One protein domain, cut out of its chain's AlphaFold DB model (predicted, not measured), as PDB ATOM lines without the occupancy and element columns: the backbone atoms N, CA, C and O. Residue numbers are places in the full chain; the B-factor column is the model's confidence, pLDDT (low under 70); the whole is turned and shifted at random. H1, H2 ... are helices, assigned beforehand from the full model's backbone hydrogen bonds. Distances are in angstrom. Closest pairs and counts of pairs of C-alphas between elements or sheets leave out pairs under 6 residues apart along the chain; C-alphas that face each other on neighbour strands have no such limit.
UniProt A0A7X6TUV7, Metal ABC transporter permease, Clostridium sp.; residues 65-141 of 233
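What this domain is: This is residues 65 to 141 of the 233 residues of the protein "Metal ABC transporter permease" of Clostridium sp. (UniProt A0A7X6TUV7). Two long helices, H1 and H2, make a V that is closed near the end of H1 and the start of H2, and H3 carries on beyond the far end of H2 in nearly the same direction, as an arm that sticks out with residues 131 to 141. The stretch before H1, residues 65 to 72, folds back into the open mouth of the V. The printed part has 77 residues with three named helices, H1, H2 and H3 in that order, and no named strand; the class is all helix. The whole is loose, with a radius of gyration of the C-alphas of 16.5 A, and spans 58 by 27 by 13 A, the arm making much of the length.

How they stand to each other: H1, residues 73 to 97, is the longest helix and touches H2, residues 103 to 121. Their closest C-alphas, those of Gly 91 and Ile 107, are 4.4 A apart. They run opposite ways at a steep tilt of 47 degrees. H2 touches H3, residues 127 to 140, only at the corner by their link, H2 with residues 119 to 121 alone and H3 with residues 127 to 129 alone. Their closest C-alphas, those of Thr 120 and Val 128, are 6.1 A apart. They run the same way at a shallow tilt of 10 degrees. H1 and H3 are apart. In H1 and H2 every O i to N i+4 pair is within hydrogen-bond range; in H3 8 of 10 are.

Where its parts are: H1 is 36.2 A long from C-alpha 73 at (-19.792, 25.303, -36.019) to C-alpha 97 at (-42.191, 9.989, -12.023). H2 is 27.1 A long. H3 is 20.1 A long and ends with C-alpha 140 at (-20.232, 56.252, -25.487).

The domain as a whole: The two C-alphas farthest apart, those of Ser 99 and Ile 141, are 58.1 A apart. The printed part has no cut, and both links are tight. Residues 96 to 101 stand free, as do 131 to 141. Mean pLDDT of the printed part is 79.8; residues 123 to 141 are under 70.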
ATOM      1  N   ALA A  65     -30.543  26.509 -29.333       90.12
ATOM      2  CA  ALA A  65     -29.921  26.712 -28.025       90.12
ATOM      3  C   ALA A  65     -28.391  26.784 -28.122       90.12
ATOM      4  O   ALA A  65     -27.794  27.700 -27.563       90.12
ATOM      5  N   ALA A  66     -27.754  25.866 -28.853       90.88
ATOM      6  CA  ALA A  66     -26.303  25.841 -29.018       90.88
ATOM      7  C   ALA A  66     -25.771  27.060 -29.780       90.88
ATOM      8  O   ALA A  66     -24.729  27.613 -29.419       90.88
ATOM      9  N   ARG A  67     -26.505  27.519 -30.800       88.12
ATOM     10  CA  ARG A  67     -26.124  28.680 -31.612       88.12
ATOM     11  C   ARG A  67     -25.982  29.964 -30.790       88.12
ATOM     12  O   ARG A  67     -25.212  30.839 -31.170       88.12
ATOM     13  N   GLN A  68     -26.668  30.081 -29.652       86.75
ATOM     14  CA  GLN A  68     -26.591  31.307 -28.849       86.75
ATOM     15  C   GLN A  68     -25.322  31.401 -27.995       86.75
ATOM     16  O   GLN A  68     -24.957  32.495 -27.563       86.75
ATOM     17  N   TRP A  69     -24.631  30.278 -27.789       83.56
ATOM     18  CA  TRP A  69     -23.426  30.198 -26.961       83.56
ATOM     19  C   TRP A  69     -22.136  30.309 -27.773       83.56
ATOM     20  O   TRP A  69     -21.107  30.714 -27.236       83.56
ATOM     21  N   THR A  70     -22.164  29.952 -29.059       84.44
ATOM     22  CA  THR A  70     -20.958  29.854 -29.886       84.44
ATOM     23  C   THR A  70     -21.217  30.216 -31.344       84.44
ATOM     24  O   THR A  70     -22.241  29.865 -31.919       84.44
ATOM     25  N   ASP A  71     -20.221  30.844 -31.969       82.81
ATOM     26  CA  ASP A  71     -20.192  31.111 -33.412       82.81
ATOM     27  C   ASP A  71     -19.349  30.075 -34.182       82.81
ATOM     28  O   ASP A  71     -19.285  30.090 -35.409       82.81
ATOM     29  N   LYS A  72     -18.691  29.146 -33.473       86.00
ATOM     30  CA  LYS A  72     -17.912  28.059 -34.082       86.00
ATOM     31  C   LYS A  72     -18.811  26.849 -34.332       86.00
ATOM     32  O   LYS A  72     -19.263  26.227 -33.371       86.00
ATOM     33  N   LEU A  73     -18.965  26.449 -35.599       86.50
ATOM     34  CA  LEU A  73     -19.792  25.303 -36.019       86.50
ATOM     35  C   LEU A  73     -19.456  24.014 -35.254       86.50
ATOM     36  O   LEU A  73     -20.348  23.297 -34.816       86.50
ATOM     37  N   SER A  74     -18.167  23.735 -35.036       86.44
ATOM     38  CA  SER A  74     -17.768  22.499 -34.354       86.44
ATOM     39  C   SER A  74     -18.196  22.449 -32.892       86.44
ATOM     40  O   SER A  74     -18.604  21.400 -32.407       86.44
ATOM     41  N   VAL A  75     -18.148  23.592 -32.211       88.94
ATOM     42  CA  VAL A  75     -18.628  23.711 -30.832       88.94
ATOM     43  C   VAL A  75     -20.159  23.679 -30.820       88.94
ATOM     44  O   VAL A  75     -20.744  23.045 -29.954       88.94
ATOM     45  N   MET A  76     -20.816  24.282 -31.818       90.50
ATOM     46  CA  MET A  76     -22.277  24.301 -31.934       90.50
ATOM     47  C   MET A  76     -22.868  22.889 -32.035       90.50
ATOM     48  O   MET A  76     -23.817  22.586 -31.323       90.50
ATOM     49  N   VAL A  77     -22.296  22.014 -32.871       90.50
ATOM     50  CA  VAL A  77     -22.775  20.626 -33.007       90.50
ATOM     51  C   VAL A  77     -22.615  19.850 -31.698       90.50
ATOM     52  O   VAL A  77     -23.536  19.143 -31.293       90.50
ATOM     53  N   LEU A  78     -21.481  20.013 -31.006       91.94
ATOM     54  CA  LEU A  78     -21.236  19.349 -29.724       91.94
ATOM     55  C   LEU A  78     -22.224  19.822 -28.648       91.94
ATOM     56  O   LEU A  78     -22.826  19.000 -27.963       91.94
ATOM     57  N   LEU A  79     -22.436  21.136 -28.528       92.12
ATOM     58  CA  LEU A  79     -23.399  21.698 -27.579       92.12
ATOM     59  C   LEU A  79     -24.833  21.264 -27.898       92.12
ATOM     60  O   LEU A  79     -25.576  20.932 -26.982       92.12
ATOM     61  N   ALA A  80     -25.220  21.228 -29.175       92.62
ATOM     62  CA  ALA A  80     -26.550  20.780 -29.577       92.62
ATOM     63  C   ALA A  80     -26.777  19.310 -29.194       92.62
ATOM     64  O   ALA A  80     -27.818  18.974 -28.632       92.62
ATOM     65  N   ALA A  81     -25.782  18.446 -29.422       92.38
ATOM     66  CA  ALA A  81     -25.844  17.049 -29.008       92.38
ATOM     67  C   ALA A  81     -25.992  16.908 -27.483       92.38
ATOM     68  O   ALA A  81     -26.835  16.144 -27.019       92.38
ATOM     69  N   ILE A  82     -25.227  17.685 -26.708       93.88
ATOM     70  CA  ILE A  82     -25.305  17.691 -25.240       93.88
ATOM     71  C   ILE A  82     -26.684  18.163 -24.768       93.88
ATOM     72  O   ILE A  82     -27.311  17.487 -23.958       93.88
ATOM     73  N   PHE A  83     -27.192  19.285 -25.284       92.88
ATOM     74  CA  PHE A  83     -28.500  19.801 -24.882       92.88
ATOM     75  C   PHE A  83     -29.640  18.852 -25.246       92.88
ATOM     76  O   PHE A  83     -30.518  18.637 -24.414       92.88
ATOM     77  N   GLY A  84     -29.608  18.249 -26.438       92.56
ATOM     78  CA  GLY A  84     -30.599  17.254 -26.851       92.56
ATOM     79  C   GLY A  84     -30.559  15.986 -25.991       92.56
ATOM     80  O   GLY A  84     -31.604  15.480 -25.586       92.56
ATOM     81  N   ALA A  85     -29.359  15.498 -25.652       92.81
ATOM     82  CA  ALA A  85     -29.193  14.346 -24.769       92.81
ATOM     83  C   ALA A  85     -29.709  14.639 -23.353       92.81
ATOM     84  O   ALA A  85     -30.497  13.866 -22.813       92.81
ATOM     85  N   ILE A  86     -29.329  15.786 -22.779       93.62
ATOM     86  CA  ILE A  86     -29.784  16.219 -21.453       93.62
ATOM     87  C   ILE A  86     -31.308  16.375 -21.435       93.62
ATOM     88  O   ILE A  86     -31.957  15.869 -20.523       93.62
ATOM     89  N   SER A  87     -31.901  17.021 -22.446       91.69
ATOM     90  CA  SER A  87     -33.355  17.201 -22.502       91.69
ATOM     91  C   SER A  87     -34.103  15.875 -22.624       91.69
ATOM     92  O   SER A  87     -35.159  15.719 -22.019       91.69
ATOM     93  N   GLY A  88     -33.550  14.918 -23.379       90.81
ATOM     94  CA  GLY A  88     -34.105  13.573 -23.507       90.81
ATOM     95  C   GLY A  88     -34.064  12.809 -22.186       90.81
ATOM     96  O   GLY A  88     -35.100  12.347 -21.725       90.81
ATOM     97  N   VAL A  89     -32.897  12.747 -21.534       91.94
ATOM     98  CA  VAL A  89     -32.726  12.049 -20.247       91.94
ATOM     99  C   VAL A  89     -33.628  12.652 -19.175       91.94
ATOM    100  O   VAL A  89     -34.391  11.928 -18.539       91.94
ATOM    101  N   ILE A  90     -33.598  13.977 -19.011       91.19
ATOM    102  CA  ILE A  90     -34.436  14.670 -18.029       91.19
ATOM    103  C   ILE A  90     -35.919  14.454 -18.363       91.19
ATOM    104  O   ILE A  90     -36.698  14.121 -17.474       91.19
ATOM    105  N   GLY A  91     -36.320  14.564 -19.633       88.69
ATOM    106  CA  GLY A  91     -37.712  14.359 -20.045       88.69
ATOM    107  C   GLY A  91     -38.237  12.956 -19.815       88.69
ATOM    108  O   GLY A  91     -39.349  12.802 -19.308       88.69
ATOM    109  N   THR A  92     -37.429  11.937 -20.088       89.44
ATOM    110  CA  THR A  92     -37.791  10.554 -19.786       89.44
ATOM    111  C   THR A  92     -37.852  10.308 -18.278       89.44
ATOM    112  O   THR A  92     -38.804   9.684 -17.815       89.44
ATOM    113  N   MET A  93     -36.909  10.845 -17.493       89.12
ATOM    114  CA  MET A  93     -36.927  10.715 -16.030       89.12
ATOM    115  C   MET A  93     -38.176  11.357 -15.414       89.12
ATOM    116  O   MET A  93     -38.877  10.700 -14.649       89.12
ATOM    117  N   PHE A  94     -38.504  12.601 -15.784       86.44
ATOM    118  CA  PHE A  94     -39.703  13.294 -15.293       86.44
ATOM    119  C   PHE A  94     -40.998  12.593 -15.710       86.44
ATOM    120  O   PHE A  94     -41.923  12.491 -14.907       86.44
ATOM    121  N   SER A  95     -41.057  12.065 -16.934       87.06
ATOM    122  CA  SER A  95     -42.220  11.302 -17.394       87.06
ATOM    123  C   SER A  95     -42.401   9.989 -16.632       87.06
ATOM    124  O   SER A  95     -43.529   9.531 -16.497       87.06
ATOM    125  N   SER A  96     -41.322   9.384 -16.125       84.75
ATOM    126  CA  SER A  96     -41.395   8.153 -15.330       84.75
ATOM    127  C   SER A  96     -41.868   8.388 -13.891       84.75
ATOM    128  O   SER A  96     -42.291   7.438 -13.239       84.75
ATOM    129  N   LEU A  97     -41.775   9.620 -13.382       81.69
ATOM    130  CA  LEU A  97     -42.191   9.989 -12.023       81.69
ATOM    131  C   LEU A  97     -43.695  10.279 -11.919       81.69
ATOM    132  O   LEU A  97     -44.261  10.183 -10.834       81.69
ATOM    133  N   VAL A  98     -44.341  10.642 -13.031       78.69
ATOM    134  CA  VAL A  98     -45.761  11.009 -13.069       78.69
ATOM    135  C   VAL A  98     -46.527  10.000 -13.916       78.69
ATOM    136  O   VAL A  98     -46.338   9.904 -15.127       78.69
ATOM    137  N   SER A  99     -47.420   9.249 -13.276       73.81
ATOM    138  CA  SER A  99     -48.248   8.233 -13.926       73.81
ATOM    139  C   SER A  99     -49.089   8.831 -15.067       73.81
ATOM    140  O   SER A  99     -49.784   9.825 -14.868       73.81
ATOM    141  N   ASN A 100     -49.083   8.179 -16.237       75.06
ATOM    142  CA  ASN A 100     -49.905   8.487 -17.425       75.06
ATOM    143  C   ASN A 100     -49.559   9.753 -18.241       75.06
ATOM    144  O   ASN A 100     -50.388  10.190 -19.041       75.06
ATOM    145  N   LEU A 101     -48.357  10.332 -18.123       79.88
ATOM    146  CA  LEU A 101     -47.934  11.401 -19.043       79.88
ATOM    147  C   LEU A 101     -47.266  10.849 -20.317       79.88
ATOM    148  O   LEU A 101     -46.416   9.961 -20.230       79.88
ATOM    149  N   PRO A 102     -47.587  11.394 -21.508       85.69
ATOM    150  CA  PRO A 102     -46.889  11.038 -22.734       85.69
ATOM    151  C   PRO A 102     -45.462  11.608 -22.717       85.69
ATOM    152  O   PRO A 102     -45.246  12.816 -22.586       85.69
ATOM    153  N   THR A 103     -44.477  10.733 -22.911       86.25
ATOM    154  CA  THR A 103     -43.039  11.063 -22.905       86.25
ATOM    155  C   THR A 103     -42.660  12.097 -23.969       86.25
ATOM    156  O   THR A 103     -41.822  12.964 -23.719       86.25
ATOM    157  N   GLY A 104     -43.305  12.047 -25.139       87.31
ATOM    158  CA  GLY A 104     -43.045  12.940 -26.271       87.31
ATOM    159  C   GLY A 104     -43.176  14.427 -25.911       87.31
ATOM    160  O   GLY A 104     -42.172  15.142 -25.908       87.31
ATOM    161  N   PRO A 105     -44.385  14.909 -25.565       88.38
ATOM    162  CA  PRO A 105     -44.609  16.295 -25.154       88.38
ATOM    163  C   PRO A 105     -43.777  16.735 -23.944       88.38
ATOM    164  O   PRO A 105     -43.334  17.883 -23.908       88.38
ATOM    165  N   MET A 106     -43.503  15.844 -22.983       90.69
ATOM    166  CA  MET A 106     -42.673  16.189 -21.823       90.69
ATOM    167  C   MET A 106     -41.247  16.577 -22.220       90.69
ATOM    168  O   MET A 106     -40.732  17.593 -21.746       90.69
ATOM    169  N   ILE A 107     -40.630  15.835 -23.143       92.31
ATOM    170  CA  ILE A 107     -39.301  16.183 -23.667       92.31
ATOM    171  C   ILE A 107     -39.347  17.538 -24.390       92.31
ATOM    172  O   ILE A 107     -38.433  18.349 -24.224       92.31
ATOM    173  N   VAL A 108     -40.421  17.824 -25.140       92.81
ATOM    174  CA  VAL A 108     -40.598  19.116 -25.830       92.81
ATOM    175  C   VAL A 108     -40.680  20.283 -24.840       92.81
ATOM    176  O   VAL A 108     -40.061  21.325 -25.061       92.81
ATOM    177  N   ILE A 109     -41.402  20.123 -23.730       92.38
ATOM    178  CA  ILE A 109     -41.498  21.157 -22.689       92.38
ATOM    179  C   ILE A 109     -40.116  21.426 -22.082       92.38
ATOM    180  O   ILE A 109     -39.700  22.578 -21.964       92.38
ATOM    181  N   ILE A 110     -39.364  20.374 -21.765       91.81
ATOM    182  CA  ILE A 110     -38.044  20.492 -21.135       91.81
ATOM    183  C   ILE A 110     -37.018  21.115 -22.079       91.81
ATOM    184  O   ILE A 110     -36.308  22.040 -21.681       91.81
ATOM    185  N   VAL A 111     -36.961  20.683 -23.344       93.00
ATOM    186  CA  VAL A 111     -36.065  21.314 -24.324       93.00
ATOM    187  C   VAL A 111     -36.459  22.772 -24.578       93.00
ATOM    188  O   VAL A 111     -35.580  23.618 -24.723       93.00
ATOM    189  N   SER A 112     -37.754  23.104 -24.550       91.69
ATOM    190  CA  SER A 112     -38.223  24.490 -24.688       91.69
ATOM    191  C   SER A 112     -37.763  25.362 -23.520       91.69
ATOM    192  O   SER A 112     -37.264  26.464 -23.741       91.69
ATOM    193  N   ILE A 113     -37.843  24.855 -22.286       91.56
ATOM    194  CA  ILE A 113     -37.307  25.538 -21.101       91.56
ATOM    195  C   ILE A 113     -35.798  25.768 -21.254       91.56
ATOM    196  O   ILE A 113     -35.326  26.884 -21.044       91.56
ATOM    197  N   ILE A 114     -35.043  24.754 -21.691       89.38
ATOM    198  CA  ILE A 114     -33.597  24.875 -21.943       89.38
ATOM    199  C   ILE A 114     -33.307  25.941 -23.010       89.38
ATOM    200  O   ILE A 114     -32.397  26.752 -22.833       89.38
ATOM    201  N   VAL A 115     -34.081  25.987 -24.098       89.69
ATOM    202  CA  VAL A 115     -33.947  27.007 -25.150       89.69
ATOM    203  C   VAL A 115     -34.232  28.406 -24.612       89.69
ATOM    204  O   VAL A 115     -33.465  29.320 -24.899       89.69
ATOM    205  N   ILE A 116     -35.289  28.585 -23.816       89.19
ATOM    206  CA  ILE A 116     -35.642  29.880 -23.213       89.19
ATOM    207  C   ILE A 116     -34.532  30.349 -22.268       89.19
ATOM    208  O   ILE A 116     -34.083  31.490 -22.357       89.19
ATOM    209  N   ILE A 117     -34.041  29.459 -21.404       86.56
ATOM    210  CA  ILE A 117     -32.916  29.729 -20.502       86.56
ATOM    211  C   ILE A 117     -31.679  30.119 -21.322       86.56
ATOM    212  O   ILE A 117     -31.061  31.149 -21.055       86.56
ATOM    213  N   SER A 118     -31.361  29.350 -22.366       86.12
ATOM    214  CA  SER A 118     -30.240  29.621 -23.269       86.12
ATOM    215  C   SER A 118     -30.367  30.982 -23.965       86.12
ATOM    216  O   SER A 118     -29.410  31.752 -23.998       86.12
ATOM    217  N   LEU A 119     -31.557  31.330 -24.460       82.19
ATOM    218  CA  LEU A 119     -31.845  32.622 -25.090       82.19
ATOM    219  C   LEU A 119     -31.692  33.796 -24.120       82.19
ATOM    220  O   LEU A 119     -31.174  34.841 -24.509       82.19
ATOM    221  N   THR A 120     -32.118  33.635 -22.869       78.62
ATOM    222  CA  THR A 120     -32.019  34.686 -21.849       78.62
ATOM    223  C   THR A 120     -30.575  34.884 -21.376       78.62
ATOM    224  O   THR A 120     -30.131  36.024 -21.239       78.62
ATOM    225  N   LEU A 121     -29.823  33.797 -21.168       73.06
ATOM    226  CA  LEU A 121     -28.453  33.823 -20.634       73.06
ATOM    227  C   LEU A 121     -27.362  34.054 -21.689       73.06
ATOM    228  O   LEU A 121     -26.228  34.363 -21.323       73.06
ATOM    229  N   ALA A 122     -27.665  33.922 -22.981       71.75
ATOM    230  CA  ALA A 122     -26.662  34.020 -24.035       71.75
ATOM    231  C   ALA A 122     -25.930  35.386 -24.040       71.75
ATOM    232  O   ALA A 122     -26.536  36.421 -24.314       71.75
ATOM    233  N   PRO A 123     -24.601  35.430 -23.838       56.97
ATOM    234  CA  PRO A 123     -23.864  36.687 -23.671       56.97
ATOM    235  C   PRO A 123     -23.688  37.491 -24.972       56.97
ATOM    236  O   PRO A 123     -23.498  38.706 -24.934       56.97
ATOM    237  N   ARG A 124     -23.748  36.841 -26.146       56.59
ATOM    238  CA  ARG A 124     -23.547  37.506 -27.449       56.59
ATOM    239  C   ARG A 124     -24.838  37.990 -28.115       56.59
ATOM    240  O   ARG A 124     -24.797  39.004 -28.811       56.59
ATOM    241  N   ARG A 125     -25.955  37.284 -27.905       59.16
ATOM    242  CA  ARG A 125     -27.263  37.547 -28.547       59.16
ATOM    243  C   ARG A 125     -28.455  37.553 -27.588       59.16
ATOM    244  O   ARG A 125     -29.572  37.795 -28.034       59.16
ATOM    245  N   GLY A 126     -28.243  37.286 -26.303       55.81
ATOM    246  CA  GLY A 126     -29.316  37.269 -25.321       55.81
ATOM    247  C   GLY A 126     -29.868  38.667 -25.095       55.81
ATOM    248  O   GLY A 126     -29.125  39.646 -24.968       55.81
ATOM    249  N   LEU A 127     -31.196  38.748 -25.052       56.72
ATOM    250  CA  LEU A 127     -31.950  39.988 -24.862       56.72
ATOM    251  C   LEU A 127     -31.487  40.743 -23.605       56.72
ATOM    252  O   LEU A 127     -31.401  41.969 -23.619       56.72
ATOM    253  N   VAL A 128     -31.102  40.010 -22.555       55.75
ATOM    254  CA  VAL A 128     -30.630  40.570 -21.282       55.75
ATOM    255  C   VAL A 128     -29.282  41.272 -21.439       55.75
ATOM    256  O   VAL A 128     -29.118  42.405 -20.990       55.75
ATOM    257  N   TRP A 129     -28.321  40.655 -22.130       52.97
ATOM    258  CA  TRP A 129     -27.008  41.272 -22.338       52.97
ATOM    259  C   TRP A 129     -27.078  42.447 -23.313       52.97
ATOM    260  O   TRP A 129     -26.340  43.417 -23.151       52.97
ATOM    261  N   LYS A 130     -27.998  42.410 -24.288       57.69
ATOM    262  CA  LYS A 130     -28.288  43.569 -25.142       57.69
ATOM    263  C   LYS A 130     -28.886  44.719 -24.329       57.69
ATOM    264  O   LYS A 130     -28.376  45.824 -24.424       57.69
ATOM    265  N   TYR A 131     -29.863  44.455 -23.461       54.78
ATOM    266  CA  TYR A 131     -30.457  45.480 -22.597       54.78
ATOM    267  C   TYR A 131     -29.414  46.161 -21.689       54.78
ATOM    268  O   TYR A 131     -29.366  47.388 -21.592       54.78
ATOM    269  N   PHE A 132     -28.511  45.385 -21.082       59.34
ATOM    270  CA  PHE A 132     -27.422  45.944 -20.271       59.34
ATOM    271  C   PHE A 132     -26.324  46.623 -21.105       59.34
ATOM    272  O   PHE A 132     -25.740  47.613 -20.656       59.34
ATOM    273  N   ARG A 133     -26.037  46.132 -22.319       56.66
ATOM    274  CA  ARG A 133     -25.042  46.733 -23.218       56.66
ATOM    275  C   ARG A 133     -25.541  48.022 -23.856       56.66
ATOM    276  O   ARG A 133     -24.752  48.952 -23.951       56.66
ATOM    277  N   ASP A 134     -26.816  48.119 -24.208       55.41
ATOM    278  CA  ASP A 134     -27.410  49.326 -24.790       55.41
ATOM    279  C   ASP A 134     -27.385  50.471 -23.766       55.41
ATOM    280  O   ASP A 134     -26.901  51.558 -24.069       55.41
ATOM    281  N   LYS A 135     -27.703  50.185 -22.496       56.34
ATOM    282  CA  LYS A 135     -27.592  51.159 -21.395       56.34
ATOM    283  C   LYS A 135     -26.147  51.597 -21.100       56.34
ATOM    284  O   LYS A 135     -25.915  52.670 -20.540       56.34
ATOM    285  N   LYS A 136     -25.154  50.772 -21.458       53.12
ATOM    286  CA  LYS A 136     -23.722  51.107 -21.353       53.12
ATOM    287  C   LYS A 136     -23.198  51.818 -22.609       53.12
ATOM    288  O   LYS A 136     -22.314  52.662 -22.487       53.12
ATOM    289  N   ASN A 137     -23.756  51.522 -23.782       53.84
ATOM    290  CA  ASN A 137     -23.403  52.131 -25.066       53.84
ATOM    291  C   ASN A 137     -23.985  53.537 -25.241       53.84
ATOM    292  O   ASN A 137     -23.358  54.348 -25.915       53.84
ATOM    293  N   GLU A 138     -25.102  53.873 -24.589       55.97
ATOM    294  CA  GLU A 138     -25.622  55.251 -24.571       55.97
ATOM    295  C   GLU A 138     -24.620  56.260 -23.990       55.97
ATOM    296  O   GLU A 138     -24.627  57.427 -24.370       55.97
ATOM    297  N   LYS A 139     -23.706  55.818 -23.116       53.31
ATOM    298  CA  LYS A 139     -22.674  56.689 -22.530       53.31
ATOM    299  C   LYS A 139     -21.458  56.918 -23.434       53.31
ATOM    300  O   LYS A 139     -20.633  57.760 -23.107       53.31
ATOM    301  N   ASN A 140     -21.347  56.183 -24.541       51.81
ATOM    302  CA  ASN A 140     -20.232  56.252 -25.487       51.81
ATOM    303  C   ASN A 140     -20.713  56.604 -26.900       51.81
ATOM    304  O   ASN A 140     -20.126  56.150 -27.886       51.81
ATOM    305  N   ILE A 141     -21.775  57.407 -27.025       57.91
ATOM    306  CA  ILE A 141     -22.024  58.104 -28.289       57.91
ATOM    307  C   ILE A 141     -20.834  59.041 -28.483       57.91
ATOM    308  O   ILE A 141     -20.766  60.114 -27.891       57.91
TER     309      ILE A 141